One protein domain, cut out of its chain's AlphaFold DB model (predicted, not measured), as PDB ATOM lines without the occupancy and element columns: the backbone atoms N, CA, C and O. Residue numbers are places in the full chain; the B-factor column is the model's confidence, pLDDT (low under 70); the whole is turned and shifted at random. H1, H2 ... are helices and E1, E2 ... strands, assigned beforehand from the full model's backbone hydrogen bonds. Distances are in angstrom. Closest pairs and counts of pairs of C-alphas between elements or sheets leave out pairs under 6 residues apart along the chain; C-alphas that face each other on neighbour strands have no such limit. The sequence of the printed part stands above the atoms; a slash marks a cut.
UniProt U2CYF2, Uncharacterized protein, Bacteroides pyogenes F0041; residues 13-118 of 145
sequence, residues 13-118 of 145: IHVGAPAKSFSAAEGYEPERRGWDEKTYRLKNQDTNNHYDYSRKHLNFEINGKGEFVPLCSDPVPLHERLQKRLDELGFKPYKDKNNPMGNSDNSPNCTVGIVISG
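What this domain is: This is residues 13 to 118 of the 145 residues of an uncharacterized protein of Bacteroides pyogenes F0041 (UniProt U2CYF2). Loose, with little regular structure: H3 and H4 at one end, the long link after H5 at the other, antiparallel hairpin E1 and E2 between, E3 beside H1. Of 106 printed residues, 41 are in named elements, class mixed: H1 H2 H3 H4 E1 E2 H5 E3. The radius of gyration of the C-alphas is 17.3 A, the spans 49, 33 and 29 A.

How they stand to each other: E1, residues 60 to 62, and E2, 68 to 70, have N 61 and O 69 within hydrogen-bond range, 2.8 A. H3, 37 to 43, and H4, 53 to 58, are close but not clearly touching, closest at C-alphas 37 and 53, 6.0 A. In H4 0 of 2 O i to N i+4 and 2 of 3 O i to N i+3 pairs are within range.

Where its parts are: H1, 24 to 27, begins at C-alpha 24, (119.648, 134.514, 130.384); E3, 113 to 115, ends at C-alpha 115, (116.137, 137.056, 124.287). H2 is 29 to 32, H5 78 to 88.

The domain as a whole: pLDDT is under 70 in residues 13 to 27, 29 to 30 and 107 to 109.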
ATOM      1  N   ILE A  13     120.708 140.446 125.404       58.69
ATOM      2  CA  ILE A  13     120.120 141.755 125.085       58.69
ATOM      3  C   ILE A  13     118.598 141.655 125.217       58.69
ATOM      4  O   ILE A  13     117.986 140.767 124.623       58.69
ATOM      5  N   HIS A  14     118.009 142.589 125.970       57.22
ATOM      6  CA  HIS A  14     116.563 142.783 126.092       57.22
ATOM      7  C   HIS A  14     116.148 144.000 125.268       57.22
ATOM      8  O   HIS A  14     116.666 145.093 125.486       57.22
ATOM      9  N   VAL A  15     115.214 143.819 124.335       56.12
ATOM     10  CA  VAL A  15     114.686 144.907 123.500       56.12
ATOM     11  C   VAL A  15     113.208 145.103 123.843       56.12
ATOM     12  O   VAL A  15     112.395 144.230 123.558       56.12
ATOM     13  N   GLY A  16     112.856 146.217 124.495       52.72
ATOM     14  CA  GLY A  16     111.480 146.525 124.911       52.72
ATOM     15  C   GLY A  16     111.396 147.514 126.083       52.72
ATOM     16  O   GLY A  16     112.411 147.857 126.682       52.72
ATOM     17  N   ALA A  17     110.180 147.989 126.389       47.19
ATOM     18  CA  ALA A  17     109.857 148.833 127.552       47.19
ATOM     19  C   ALA A  17     110.311 148.173 128.883       47.19
ATOM     20  O   ALA A  17     110.552 146.966 128.876       47.19
ATOM     21  N   PRO A  18     110.429 148.901 130.021       49.22
ATOM     22  CA  PRO A  18     111.003 148.380 131.268       49.22
ATOM     23  C   PRO A  18     110.056 147.385 131.964       49.22
ATOM     24  O   PRO A  18     109.479 147.660 133.010       49.22
ATOM     25  N   ALA A  19     109.871 146.218 131.361       50.62
ATOM     26  CA  ALA A  19     109.323 145.033 131.991       50.62
ATOM     27  C   ALA A  19     110.482 144.194 132.548       50.62
ATOM     28  O   ALA A  19     111.627 144.343 132.113       50.62
ATOM     29  N   LYS A  20     110.191 143.324 133.527       53.22
ATOM     30  CA  LYS A  20     111.171 142.387 134.097       53.22
ATOM     31  C   LYS A  20     111.962 141.722 132.966       53.22
ATOM     32  O   LYS A  20     111.375 141.104 132.080       53.22
ATOM     33  N   SER A  21     113.284 141.871 132.993       53.97
ATOM     34  CA  SER A  21     114.166 141.185 132.061       53.97
ATOM     35  C   SER A  21     114.036 139.680 132.274       53.97
ATOM     36  O   SER A  21     114.154 139.184 133.395       53.97
ATOM     37  N   PHE A  22     113.776 138.950 131.195       56.97
ATOM     38  CA  PHE A  22     113.880 137.495 131.193       56.97
ATOM     39  C   PHE A  22     115.308 137.092 131.577       56.97
ATOM     40  O   PHE A  22     116.277 137.739 131.180       56.97
ATOM     41  N   SER A  23     115.482 136.053 132.386       60.81
ATOM     42  CA  SER A  23     116.844 135.653 132.744       60.81
ATOM     43  C   SER A  23     117.540 135.022 131.533       60.81
ATOM     44  O   SER A  23     116.919 134.309 130.744       60.81
ATOM     45  N   ALA A  24     118.857 135.212 131.404       60.53
ATOM     46  CA  ALA A  24     119.648 134.514 130.384       60.53
ATOM     47  C   ALA A  24     119.547 132.974 130.498       60.53
ATOM     48  O   ALA A  24     119.835 132.269 129.532       60.53
ATOM     49  N   ALA A  25     119.110 132.456 131.655       61.94
ATOM     50  CA  ALA A  25     118.893 131.030 131.880       61.94
ATOM     51  C   ALA A  25     117.757 130.457 131.015       61.94
ATOM     52  O   ALA A  25     117.770 129.273 130.683       61.94
ATOM     53  N   GLU A  26     116.797 131.281 130.584       62.41
ATOM     54  CA  GLU A  26     115.664 130.803 129.787       62.41
ATOM     55  C   GLU A  26     116.068 130.311 128.393       62.41
ATOM     56  O   GLU A  26     115.457 129.372 127.882       62.41
ATOM     57  N   GLY A  27     117.124 130.898 127.818       61.28
ATOM     58  CA  GLY A  27     117.670 130.545 126.504       61.28
ATOM     59  C   GLY A  27     118.810 129.522 126.536       61.28
ATOM     60  O   GLY A  27     119.405 129.236 125.497       61.28
ATOM     61  N   TYR A  28     119.164 128.980 127.706       71.88
ATOM     62  CA  TYR A  28     120.331 128.113 127.837       71.88
ATOM     63  C   TYR A  28     119.999 126.656 127.459       71.88
ATOM     64  O   TYR A  28     119.606 125.843 128.294       71.88
ATOM     65  N   GLU A  29     120.173 126.310 126.174       68.44
ATOM     66  CA  GLU A  29     119.964 124.946 125.638       68.44
ATOM     67  C   GLU A  29     120.651 123.843 126.469       68.44
ATOM     68  O   GLU A  29     119.989 122.844 126.767       68.44
ATOM     69  N   PRO A  30     121.919 124.002 126.925       68.19
ATOM     70  CA  PRO A  30     122.576 122.977 127.734       68.19
ATOM     71  C   PRO A  30     121.874 122.708 129.063       68.19
ATOM     72  O   PRO A  30     121.959 121.593 129.566       68.19
ATOM     73  N   GLU A  31     121.175 123.697 129.627       71.12
ATOM     74  CA  GLU A  31     120.358 123.454 130.809       71.12
ATOM     75  C   GLU A  31     119.184 122.546 130.476       71.12
ATOM     76  O   GLU A  31     118.910 121.653 131.250       71.12
ATOM     77  N   ARG A  32     118.518 122.690 129.330       78.19
ATOM     78  CA  ARG A  32     117.297 121.922 129.029       78.19
ATOM     79  C   ARG A  32     117.554 120.469 128.635       78.19
ATOM     80  O   ARG A  32     116.651 119.635 128.761       78.19
ATOM     81  N   ARG A  33     118.764 120.150 128.173       83.19
ATOM     82  CA  ARG A  33     119.135 118.795 127.756       83.19
ATOM     83  C   ARG A  33     119.111 117.842 128.956       83.19
ATOM     84  O   ARG A  33     119.876 117.991 129.901       83.19
ATOM     85  N   GLY A  34     118.236 116.837 128.903       85.06
ATOM     86  CA  GLY A  34     118.132 115.808 129.943       85.06
ATOM     87  C   GLY A  34     117.284 116.182 131.163       85.06
ATOM     88  O   GLY A  34     117.269 115.419 132.125       85.06
ATOM     89  N   TRP A  35     116.552 117.306 131.147       88.56
ATOM     90  CA  TRP A  35     115.601 117.604 132.224       88.56
ATOM     91  C   TRP A  35     114.437 116.607 132.248       88.56
ATOM     92  O   TRP A  35     113.615 116.524 131.327       88.56
ATOM     93  N   ASP A  36     114.344 115.897 133.363       91.94
ATOM     94  CA  ASP A  36     113.201 115.086 133.752       91.94
ATOM     95  C   ASP A  36     112.228 115.884 134.638       91.94
ATOM     96  O   ASP A  36     112.463 117.041 134.999       91.94
ATOM     97  N   GLU A  37     111.106 115.265 135.004       94.31
ATOM     98  CA  GLU A  37     110.094 115.909 135.847       94.31
ATOM     99  C   GLU A  37     110.665 116.332 137.208       94.31
ATOM    100  O   GLU A  37     110.351 117.407 137.721       94.31
ATOM    101  N   LYS A  38     111.563 115.517 137.779       95.50
ATOM    102  CA  LYS A  38     112.261 115.843 139.025       95.50
ATOM    103  C   LYS A  38     113.051 117.142 138.888       95.50
ATOM    104  O   LYS A  38     112.975 117.986 139.779       95.50
ATOM    105  N   THR A  39     113.775 117.316 137.790       92.25
ATOM    106  CA  THR A  39     114.575 118.516 137.541       92.25
ATOM    107  C   THR A  39     113.698 119.755 137.407       92.25
ATOM    108  O   THR A  39     114.010 120.776 138.016       92.25
ATOM    109  N   TYR A  40     112.555 119.654 136.717       90.69
ATOM    110  CA  TYR A  40     111.568 120.742 136.655       90.69
ATOM    111  C   TYR A  40     111.078 121.143 138.054       90.69
ATOM    112  O   TYR A  40     111.097 122.325 138.396       90.69
ATOM    113  N   ARG A  41     110.708 120.166 138.897       92.31
ATOM    114  CA  ARG A  41     110.278 120.429 140.282       92.31
ATOM    115  C   ARG A  41     111.368 121.101 141.116       92.31
ATOM    116  O   ARG A  41     111.067 122.030 141.854       92.31
ATOM    117  N   LEU A  42     112.620 120.654 140.991       93.94
ATOM    118  CA  LEU A  42     113.759 121.259 141.692       93.94
ATOM    119  C   LEU A  42     114.018 122.695 141.223       93.94
ATOM    120  O   LEU A  42     114.213 123.576 142.051       93.94
ATOM    121  N   LYS A  43     113.977 122.955 139.911       87.12
ATOM    122  CA  LYS A  43     114.156 124.306 139.357       87.12
ATOM    123  C   LYS A  43     113.058 125.268 139.816       87.12
ATOM    124  O   LYS A  43     113.364 126.418 140.106       87.12
ATOM    125  N   ASN A  44     111.825 124.788 139.957       89.31
ATOM    126  CA  ASN A  44     110.695 125.567 140.475       89.31
ATOM    127  C   ASN A  44     110.720 125.787 142.002       89.31
ATOM    128  O   ASN A  44     109.806 126.414 142.530       89.31
ATOM    129  N   GLN A  45     111.727 125.287 142.734       92.94
ATOM    130  CA  GLN A  45     111.947 125.719 144.123       92.94
ATOM    131  C   GLN A  45     112.419 127.178 144.192       92.94
ATOM    132  O   GLN A  45     112.207 127.843 145.204       92.94
ATOM    133  N   ASP A  46     113.035 127.684 143.119       87.06
ATOM    134  CA  ASP A  46     113.244 129.116 142.918       87.06
ATOM    135  C   ASP A  46     111.921 129.754 142.483       87.06
ATOM    136  O   ASP A  46     111.345 129.381 141.460       87.06
ATOM    137  N   THR A  47     111.447 130.727 143.259       85.00
ATOM    138  CA  THR A  47     110.149 131.384 143.059       85.00
ATOM    139  C   THR A  47     110.071 132.220 141.784       85.00
ATOM    140  O   THR A  47     108.971 132.584 141.378       85.00
ATOM    141  N   ASN A  48     111.207 132.507 141.139       80.81
ATOM    142  CA  ASN A  48     111.240 133.167 139.835       80.81
ATOM    143  C   ASN A  48     110.995 132.196 138.669       80.81
ATOM    144  O   ASN A  48     110.767 132.645 137.546       80.81
ATOM    145  N   ASN A  49     111.054 130.882 138.910       83.19
ATOM    146  CA  ASN A  49     110.853 129.865 137.887       83.19
ATOM    147  C   ASN A  49     109.411 129.347 137.899       83.19
ATOM    148  O   ASN A  49     108.856 128.978 138.934       83.19
ATOM    149  N   HIS A  50     108.823 129.254 136.707       84.00
ATOM    150  CA  HIS A  50     107.454 128.777 136.499       84.00
ATOM    151  C   HIS A  50     107.400 127.715 135.392       84.00
ATOM    152  O   HIS A  50     106.592 127.790 134.467       84.00
ATOM    153  N   TYR A  51     108.305 126.735 135.436       86.69
ATOM    154  CA  TYR A  51     108.376 125.707 134.401       86.69
ATOM    155  C   TYR A  51     107.239 124.688 134.525       86.69
ATOM    156  O   TYR A  51     107.023 124.114 135.588       86.69
ATOM    157  N   ASP A  52     106.577 124.379 133.412       89.38
ATOM    158  CA  ASP A  52     105.563 123.324 133.336       89.38
ATOM    159  C   ASP A  52     106.108 122.118 132.558       89.38
ATOM    160  O   ASP A  52     106.328 122.180 131.343       89.38
ATOM    161  N   TYR A  53     106.326 121.004 133.265       89.31
ATOM    162  CA  TYR A  53     106.858 119.774 132.675       89.31
ATOM    163  C   TYR A  53     105.927 119.183 131.609       89.31
ATOM    164  O   TYR A  53     106.408 118.665 130.597       89.31
ATOM    165  N   SER A  54     104.606 119.300 131.786       89.31
ATOM    166  CA  SER A  54     103.626 118.769 130.832       89.31
ATOM    167  C   SER A  54     103.732 119.462 129.472       89.31
ATOM    168  O   SER A  54     103.510 118.845 128.431       89.31
ATOM    169  N   ARG A  55     104.173 120.724 129.466       88.00
ATOM    170  CA  ARG A  55     104.318 121.574 128.279       88.00
ATOM    171  C   ARG A  55     105.708 121.533 127.650       88.00
ATOM    172  O   ARG A  55     105.904 122.162 126.614       88.00
ATOM    173  N   LYS A  56     106.667 120.781 128.207       86.06
ATOM    174  CA  LYS A  56     108.058 120.752 127.706       86.06
ATOM    175  C   LYS A  56     108.168 120.405 126.217       86.06
ATOM    176  O   LYS A  56     109.070 120.883 125.539       86.06
ATOM    177  N   HIS A  57     107.250 119.570 125.730       86.06
ATOM    178  CA  HIS A  57     107.204 119.073 124.356       86.06
ATOM    179  C   HIS A  57     106.832 120.156 123.330       86.06
ATOM    180  O   HIS A  57     106.979 119.928 122.135       86.06
ATOM    181  N   LEU A  58     106.348 121.317 123.786       88.50
ATOM    182  CA  LEU A  58     106.032 122.468 122.938       88.50
ATOM    183  C   LEU A  58     107.270 123.312 122.604       88.50
ATOM    184  O   LEU A  58     107.212 124.136 121.694       88.50
ATOM    185  N   ASN A  59     108.376 123.134 123.334       87.56
ATOM    186  CA  ASN A  59     109.615 123.847 123.051       87.56
ATOM    187  C   ASN A  59     110.260 123.305 121.769       87.56
ATOM    188  O   ASN A  59     110.339 122.092 121.559       87.56
ATOM    189  N   PHE A  60     110.786 124.209 120.950       88.88
ATOM    190  CA  PHE A  60     111.423 123.895 119.675       88.88
ATOM    191  C   PHE A  60     112.747 124.650 119.519       88.88
ATOM    192  O   PHE A  60     113.005 125.633 120.213       88.88
ATOM    193  N   GLU A  61     113.576 124.201 118.584       87.88
ATOM    194  CA  GLU A  61     114.705 124.957 118.042       87.88
ATOM    195  C   GLU A  61     114.502 125.178 116.536       87.88
ATOM    196  O   GLU A  61     113.821 124.398 115.865       87.88
ATOM    197  N   ILE A  62     115.069 126.263 116.007       89.06
ATOM    198  CA  ILE A  62     115.128 126.516 114.564       89.06
ATOM    199  C   ILE A  62     116.501 126.043 114.093       89.06
ATOM    200  O   ILE A  62     117.523 126.573 114.533       89.06
ATOM    201  N   ASN A  63     116.539 125.018 113.246       87.31
ATOM    202  CA  ASN A  63     117.803 124.446 112.787       87.31
ATOM    203  C   ASN A  63     118.471 125.317 111.701       87.31
ATOM    204  O   ASN A  63     117.905 126.296 111.216       87.31
ATOM    205  N   GLY A  64     119.675 124.934 111.260       84.38
ATOM    206  CA  GLY A  64     120.414 125.660 110.214       84.38
ATOM    207  C   GLY A  64     119.727 125.727 108.839       84.38
ATOM    208  O   GLY A  64     120.183 126.472 107.978       84.38
ATOM    209  N   LYS A  65     118.636 124.977 108.623       90.00
ATOM    210  CA  LYS A  65     117.787 125.038 107.420       90.00
ATOM    211  C   LYS A  65     116.560 125.942 107.602       90.00
ATOM    212  O   LYS A  65     115.778 126.089 106.667       90.00
ATOM    213  N   GLY A  66     116.372 126.528 108.785       89.94
ATOM    214  CA  GLY A  66     115.190 127.321 109.124       89.94
ATOM    215  C   GLY A  66     113.965 126.483 109.506       89.94
ATOM    216  O   GLY A  66     112.852 127.002 109.525       89.94
ATOM    217  N   GLU A  67     114.135 125.190 109.791       92.56
ATOM    218  CA  GLU A  67     113.035 124.296 110.157       92.56
ATOM    219  C   GLU A  67     112.805 124.308 111.670       92.56
ATOM    220  O   GLU A  67     113.757 124.306 112.452       92.56
ATOM    221  N   PHE A  68     111.535 124.252 112.076       89.75
ATOM    222  CA  PHE A  68     111.137 124.064 113.468       89.75
ATOM    223  C   PHE A  68     111.250 122.583 113.834       89.75
ATOM    224  O   PHE A  68     110.513 121.753 113.297       89.75
ATOM    225  N   VAL A  69     112.149 122.251 114.754       92.25
ATOM    226  CA  VAL A  69     112.343 120.885 115.258       92.25
ATOM    227  C   VAL A  69     112.202 120.863 116.782       92.25
ATOM    228  O   VAL A  69     112.401 121.901 117.414       92.25
ATOM    229  N   PRO A  70     111.842 119.727 117.409       91.31
ATOM    230  CA  PRO A  70     111.782 119.637 118.868       91.31
ATOM    231  C   PRO A  70     113.072 120.139 119.528       91.31
ATOM    232  O   PRO A  70     114.165 119.913 119.010       91.31
ATOM    233  N   LEU A  71     112.965 120.818 120.672       87.56
ATOM    234  CA  LEU A  71     114.148 121.303 121.384       87.56
ATOM    235  C   LEU A  71     115.099 120.135 121.713       87.56
ATOM    236  O   LEU A  71     114.649 119.081 122.162       87.56
ATOM    237  N   CYS A  72     116.406 120.349 121.525       87.81
ATOM    238  CA  CYS A  72     117.457 119.332 121.669       87.81
ATOM    239  C   CYS A  72     117.369 118.178 120.648       87.81
ATOM    240  O   CYS A  72     117.808 117.067 120.955       87.81
ATOM    241  N   SER A  73     116.833 118.425 119.445       89.50
ATOM    242  CA  SER A  73     116.852 117.443 118.348       89.50
ATOM    243  C   SER A  73     118.263 117.209 117.825       89.50
ATOM    244  O   SER A  73     118.596 116.097 117.417       89.50
ATOM    245  N   ASP A  74     119.108 118.242 117.843       89.56
ATOM    246  CA  ASP A  74     120.521 118.086 117.521       89.56
ATOM    247  C   ASP A  74     121.248 117.319 118.647       89.56
ATOM    248  O   ASP A  74     121.198 117.734 119.817       89.56
ATOM    249  N   PRO A  75     121.933 116.198 118.350       89.31
ATOM    250  CA  PRO A  75     122.699 115.474 119.359       89.31
ATOM    251  C   PRO A  75     123.912 116.272 119.855       89.31
ATOM    252  O   PRO A  75     124.391 116.012 120.958       89.31
ATOM    253  N   VAL A  76     124.397 117.246 119.076       89.75
ATOM    254  CA  VAL A  76     125.547 118.081 119.420       89.75
ATOM    255  C   VAL A  76     125.073 119.309 120.217       89.75
ATOM    256  O   VAL A  76     124.246 120.080 119.727       89.75
ATOM    257  N   PRO A  77     125.595 119.555 121.433       85.75
ATOM    258  CA  PRO A  77     125.227 120.726 122.229       85.75
ATOM    259  C   PRO A  77     125.528 122.061 121.527       85.75
ATOM    260  O   PRO A  77     126.550 122.190 120.852       85.75
ATOM    261  N   LEU A  78     124.704 123.099 121.756       83.50
ATOM    262  CA  LEU A  78     124.874 124.440 121.162       83.50
ATOM    263  C   LEU A  78     126.314 124.958 121.196       83.50
ATOM    264  O   LEU A  78     126.806 125.455 120.192       83.50
ATOM    265  N   HIS A  79     126.998 124.855 122.337       81.25
ATOM    266  CA  HIS A  79     128.339 125.421 122.498       81.25
ATOM    267  C   HIS A  79     129.381 124.762 121.582       81.25
ATOM    268  O   HIS A  79     130.275 125.445 121.089       81.25
ATOM    269  N   GLU A  80     129.248 123.462 121.310       87.19
ATOM    270  CA  GLU A  80     130.100 122.758 120.350       87.19
ATOM    271  C   GLU A  80     129.744 123.145 118.913       87.19
ATOM    272  O   GLU A  80     130.636 123.349 118.093       87.19
ATOM    273  N   ARG A  81     128.449 123.304 118.606       89.06
ATOM    274  CA  ARG A  81     127.981 123.768 117.286       89.06
ATOM    275  C   ARG A  81     128.476 125.181 116.978       89.06
ATOM    276  O   ARG A  81     128.977 125.432 115.886       89.06
ATOM    277  N   LEU A  82     128.401 126.081 117.959       86.19
ATOM    278  CA  LEU A  82     128.941 127.435 117.864       86.19
ATOM    279  C   LEU A  82     130.456 127.411 117.658       86.19
ATOM    280  O   LEU A  82     130.950 128.139 116.803       86.19
ATOM    281  N   GLN A  83     131.190 126.561 118.383       85.50
ATOM    282  CA  GLN A  83     132.636 126.450 118.196       85.50
ATOM    283  C   GLN A  83     132.991 125.956 116.788       85.50
ATOM    284  O   GLN A  83     133.788 126.603 116.119       85.50
ATOM    285  N   LYS A  84     132.329 124.899 116.292       90.19
ATOM    286  CA  LYS A  84     132.507 124.419 114.910       90.19
ATOM    287  C   LYS A  84     132.261 125.532 113.894       90.19
ATOM    288  O   LYS A  84     133.050 125.708 112.974       90.19
ATOM    289  N   ARG A  85     131.204 126.327 114.092       89.94
ATOM    290  CA  ARG A  85     130.891 127.450 113.204       89.94
ATOM    291  C   ARG A  85     131.957 128.546 113.238       89.94
ATOM    292  O   ARG A  85     132.283 129.108 112.198       89.94
ATOM    293  N   LEU A  86     132.498 128.861 114.413       88.25
ATOM    294  CA  LEU A  86     133.601 129.816 114.547       88.25
ATOM    295  C   LEU A  86     134.866 129.306 113.842       88.25
ATOM    296  O   LEU A  86     135.523 130.085 113.151       88.25
ATOM    297  N   ASP A  87     135.162 128.011 113.963       89.06
ATOM    298  CA  ASP A  87     136.307 127.375 113.307       89.06
ATOM    299  C   ASP A  87     136.156 127.399 111.772       89.06
ATOM    300  O   ASP A  87     137.092 127.789 111.073       89.06
ATOM    301  N   GLU A  88     134.968 127.081 111.240       92.56
ATOM    302  CA  GLU A  88     134.638 127.191 109.804       92.56
ATOM    303  C   GLU A  88     134.821 128.610 109.256       92.56
ATOM    304  O   GLU A  88     135.274 128.797 108.128       92.56
ATOM    305  N   LEU A  89     134.463 129.619 110.053       91.38
ATOM    306  CA  LEU A  89     134.613 131.030 109.696       91.38
ATOM    307  C   LEU A  89     136.058 131.531 109.854       91.38
ATOM    308  O   LEU A  89     136.335 132.697 109.571       91.38
ATOM    309  N   GLY A  90     136.980 130.686 110.326       89.94
ATOM    310  CA  GLY A  90     138.361 131.069 110.600       89.94
ATOM    311  C   GLY A  90     138.480 132.113 111.713       89.94
ATOM    312  O   GLY A  90     139.435 132.894 111.718       89.94
ATOM    313  N   PHE A  91     137.515 132.159 112.637       87.00
ATOM    314  CA  PHE A  91     137.511 133.115 113.737       87.00
ATOM    315  C   PHE A  91     138.715 132.879 114.654       87.00
ATOM    316  O   PHE A  91     138.949 131.774 115.146       87.00
ATOM    317  N   LYS A  92     139.479 133.942 114.922       83.06
ATOM    318  CA  LYS A  92     140.661 133.898 115.789       83.06
ATOM    319  C   LYS A  92     140.442 134.820 116.989       83.06
ATOM    320  O   LYS A  92     140.520 136.036 116.818       83.06
ATOM    321  N   PRO A  93     140.170 134.280 118.193       78.81
ATOM    322  CA  PRO A  93     140.080 135.104 119.394       78.81
ATOM    323  C   PRO A  93     141.434 135.755 119.696       78.81
ATOM    324  O   PRO A  93     142.485 135.202 119.349       78.81
ATOM    325  N   TYR A  94     141.418 136.897 120.388       79.50
ATOM    326  CA  TYR A  94     142.658 137.500 120.876       79.50
ATOM    327  C   TYR A  94     143.368 136.518 121.803       79.50
ATOM    328  O   TYR A  94     142.771 135.980 122.739       79.50
ATOM    329  N   LYS A  95     144.646 136.272 121.525       82.19
ATOM    330  CA  LYS A  95     145.488 135.408 122.346       82.19
ATOM    331  C   LYS A  95     146.079 136.193 123.500       82.19
ATOM    332  O   LYS A  95     146.369 137.380 123.367       82.19
ATOM    333  N   ASP A  96     146.224 135.523 124.632       78.00
ATOM    334  CA  ASP A  96     146.915 136.100 125.773       78.00
ATOM    335  C   ASP A  96     148.392 136.307 125.399       78.00
ATOM    336  O   ASP A  96     149.062 135.398 124.903       78.00
ATOM    337  N   LYS A  97     148.906 137.521 125.628       77.94
ATOM    338  CA  LYS A  97     150.306 137.881 125.363       77.94
ATOM    339  C   LYS A  97     151.283 136.987 126.138       77.94
ATOM    340  O   LYS A  97     152.353 136.671 125.628       77.94
ATOM    341  N   ASN A  98     150.910 136.592 127.352       83.38
ATOM    342  CA  ASN A  98     151.703 135.774 128.264       83.38
ATOM    343  C   ASN A  98     151.354 134.278 128.160       83.38
ATOM    344  O   ASN A  98     152.062 133.445 128.722       83.38
ATOM    345  N   ASN A  99     150.286 133.927 127.437       80.31
ATOM    346  CA  ASN A  99     149.894 132.550 127.158       80.31
ATOM    347  C   ASN A  99     149.345 132.421 125.723       80.31
ATOM    348  O   ASN A  99     148.130 132.427 125.523       80.31
ATOM    349  N   PRO A 100     150.212 132.228 124.712       70.81
ATOM    350  CA  PRO A 100     149.801 132.145 123.305       70.81
ATOM    351  C   PRO A 100     148.799 131.016 123.003       70.81
ATOM    352  O   PRO A 100     148.086 131.060 122.000       70.81
ATOM    353  N   MET A 101     148.730 130.003 123.875       72.25
ATOM    354  CA  MET A 101     147.785 128.885 123.788       72.25
ATOM    355  C   MET A 101     146.411 129.222 124.392       72.25
ATOM    356  O   MET A 101     145.426 128.546 124.097       72.25
ATOM    357  N   GLY A 102     146.330 130.262 125.225       71.25
ATOM    358  CA  GLY A 102     145.116 130.742 125.874       71.25
ATOM    359  C   GLY A 102     144.453 131.888 125.113       71.25
ATOM    360  O   GLY A 102     145.108 132.711 124.472       71.25
ATOM    361  N   ASN A 103     143.126 131.951 125.187       74.19
ATOM    362  CA  ASN A 103     142.401 133.154 124.795       74.19
ATOM    363  C   ASN A 103     142.576 134.198 125.901       74.19
ATOM    364  O   ASN A 103     142.514 133.851 127.079       74.19
ATOM    365  N   SER A 104     142.793 135.453 125.517       74.38
ATOM    366  CA  SER A 104     142.933 136.560 126.456       74.38
ATOM    367  C   SER A 104     141.638 136.778 127.240       74.38
ATOM    368  O   SER A 104     140.547 136.700 126.669       74.38
ATOM    369  N   ASP A 105     141.750 137.127 128.523       72.00
ATOM    370  CA  ASP A 105     140.598 137.465 129.370       72.00
ATOM    371  C   ASP A 105     139.826 138.688 128.850       72.00
ATOM    372  O   ASP A 105     138.624 138.809 129.081       72.00
ATOM    373  N   ASN A 106     140.501 139.575 128.111       71.19
ATOM    374  CA  ASN A 106     139.881 140.724 127.451       71.19
ATOM    375  C   ASN A 106     139.356 140.418 126.036       71.19
ATOM    376  O   ASN A 106     138.947 141.342 125.332       71.19
ATOM    377  N   SER A 107     139.384 139.152 125.594       68.38
ATOM    378  CA  SER A 107     138.804 138.779 124.305       68.38
ATOM    379  C   SER A 107     137.314 139.140 124.308       68.38
ATOM    380  O   SER A 107     136.597 138.723 125.222       68.38
ATOM    381  N   PRO A 108     136.818 139.881 123.301       66.38
ATOM    382  CA  PRO A 108     135.409 140.219 123.229       66.38
ATOM    383  C   PRO A 108     134.579 138.938 123.096       66.38
ATOM    384  O   PRO A 108     135.039 137.934 122.539       66.38
ATOM    385  N   ASN A 109     133.346 138.978 123.606       66.69
ATOM    386  CA  ASN A 109     132.388 137.897 123.402       66.69
ATOM    387  C   ASN A 109     132.142 137.742 121.893       66.69
ATOM    388  O   ASN A 109     131.629 138.653 121.250       66.69
ATOM    389  N   CYS A 110     132.510 136.592 121.331       72.56
ATOM    390  CA  CYS A 110     132.323 136.285 119.911       72.56
ATOM    391  C   CYS A 110     130.871 135.931 119.558       72.56
ATOM    392  O   CYS A 110     130.495 135.948 118.389       72.56
ATOM    393  N   THR A 111     130.059 135.612 120.565       76.00
ATOM    394  CA  THR A 111     128.643 135.279 120.437       76.00
ATOM    395  C   THR A 111     127.836 136.036 121.487       76.00
ATOM    396  O   THR A 111     128.256 136.192 122.638       76.00
ATOM    397  N   VAL A 112     126.660 136.514 121.085       75.25
ATOM    398  CA  VAL A 112     125.704 137.202 121.958       75.25
ATOM    399  C   VAL A 112     124.404 136.411 121.940       75.25
ATOM    400  O   VAL A 112     123.939 136.011 120.875       75.25
ATOM    401  N   GLY A 113     123.835 136.158 123.119       76.38
ATOM    402  CA  GLY A 113     122.485 135.623 123.228       76.38
ATOM    403  C   GLY A 113     121.487 136.769 123.109       76.38
ATOM    404  O   GLY A 113     121.682 137.829 123.701       76.38
ATOM    405  N   ILE A 114     120.414 136.584 122.351       76.56
ATOM    406  CA  ILE A 114     119.331 137.566 122.269       76.56
ATOM    407  C   ILE A 114     118.077 136.892 122.802       76.56
ATOM    408  O   ILE A 114     117.714 135.812 122.338       76.56
ATOM    409  N   VAL A 115     117.426 137.525 123.780       75.69
ATOM    410  CA  VAL A 115     116.137 137.056 124.287       75.69
ATOM    411  C   VAL A 115     115.050 137.899 123.643       75.69
ATOM    412  O   VAL A 115     114.915 139.088 123.926       75.69
ATOM    413  N   ILE A 116     114.285 137.266 122.757       76.94
ATOM    414  CA  ILE A 116     113.129 137.875 122.103       76.94
ATOM    415  C   ILE A 116     111.884 137.380 122.828       76.94
ATOM    416  O   ILE A 116     111.630 136.180 122.894       76.94
ATOM    417  N   SER A 117     111.121 138.315 123.381       76.00
ATOM    418  CA  SER A 117     109.875 138.040 124.089       76.00
ATOM    419  C   SER A 117     108.942 139.249 123.988       76.00
ATOM    420  O   SER A 117     109.258 140.228 123.311       76.00
ATOM    421  N   GLY A 118     107.778 139.185 124.626       74.12
ATOM    422  CA  GLY A 118     106.762 140.221 124.549       74.12
ATOM    423  C   GLY A 118     105.689 140.079 125.617       74.12
ATOM    424  O   GLY A 118     105.778 139.247 126.517       74.12
TER     425      GLY A 118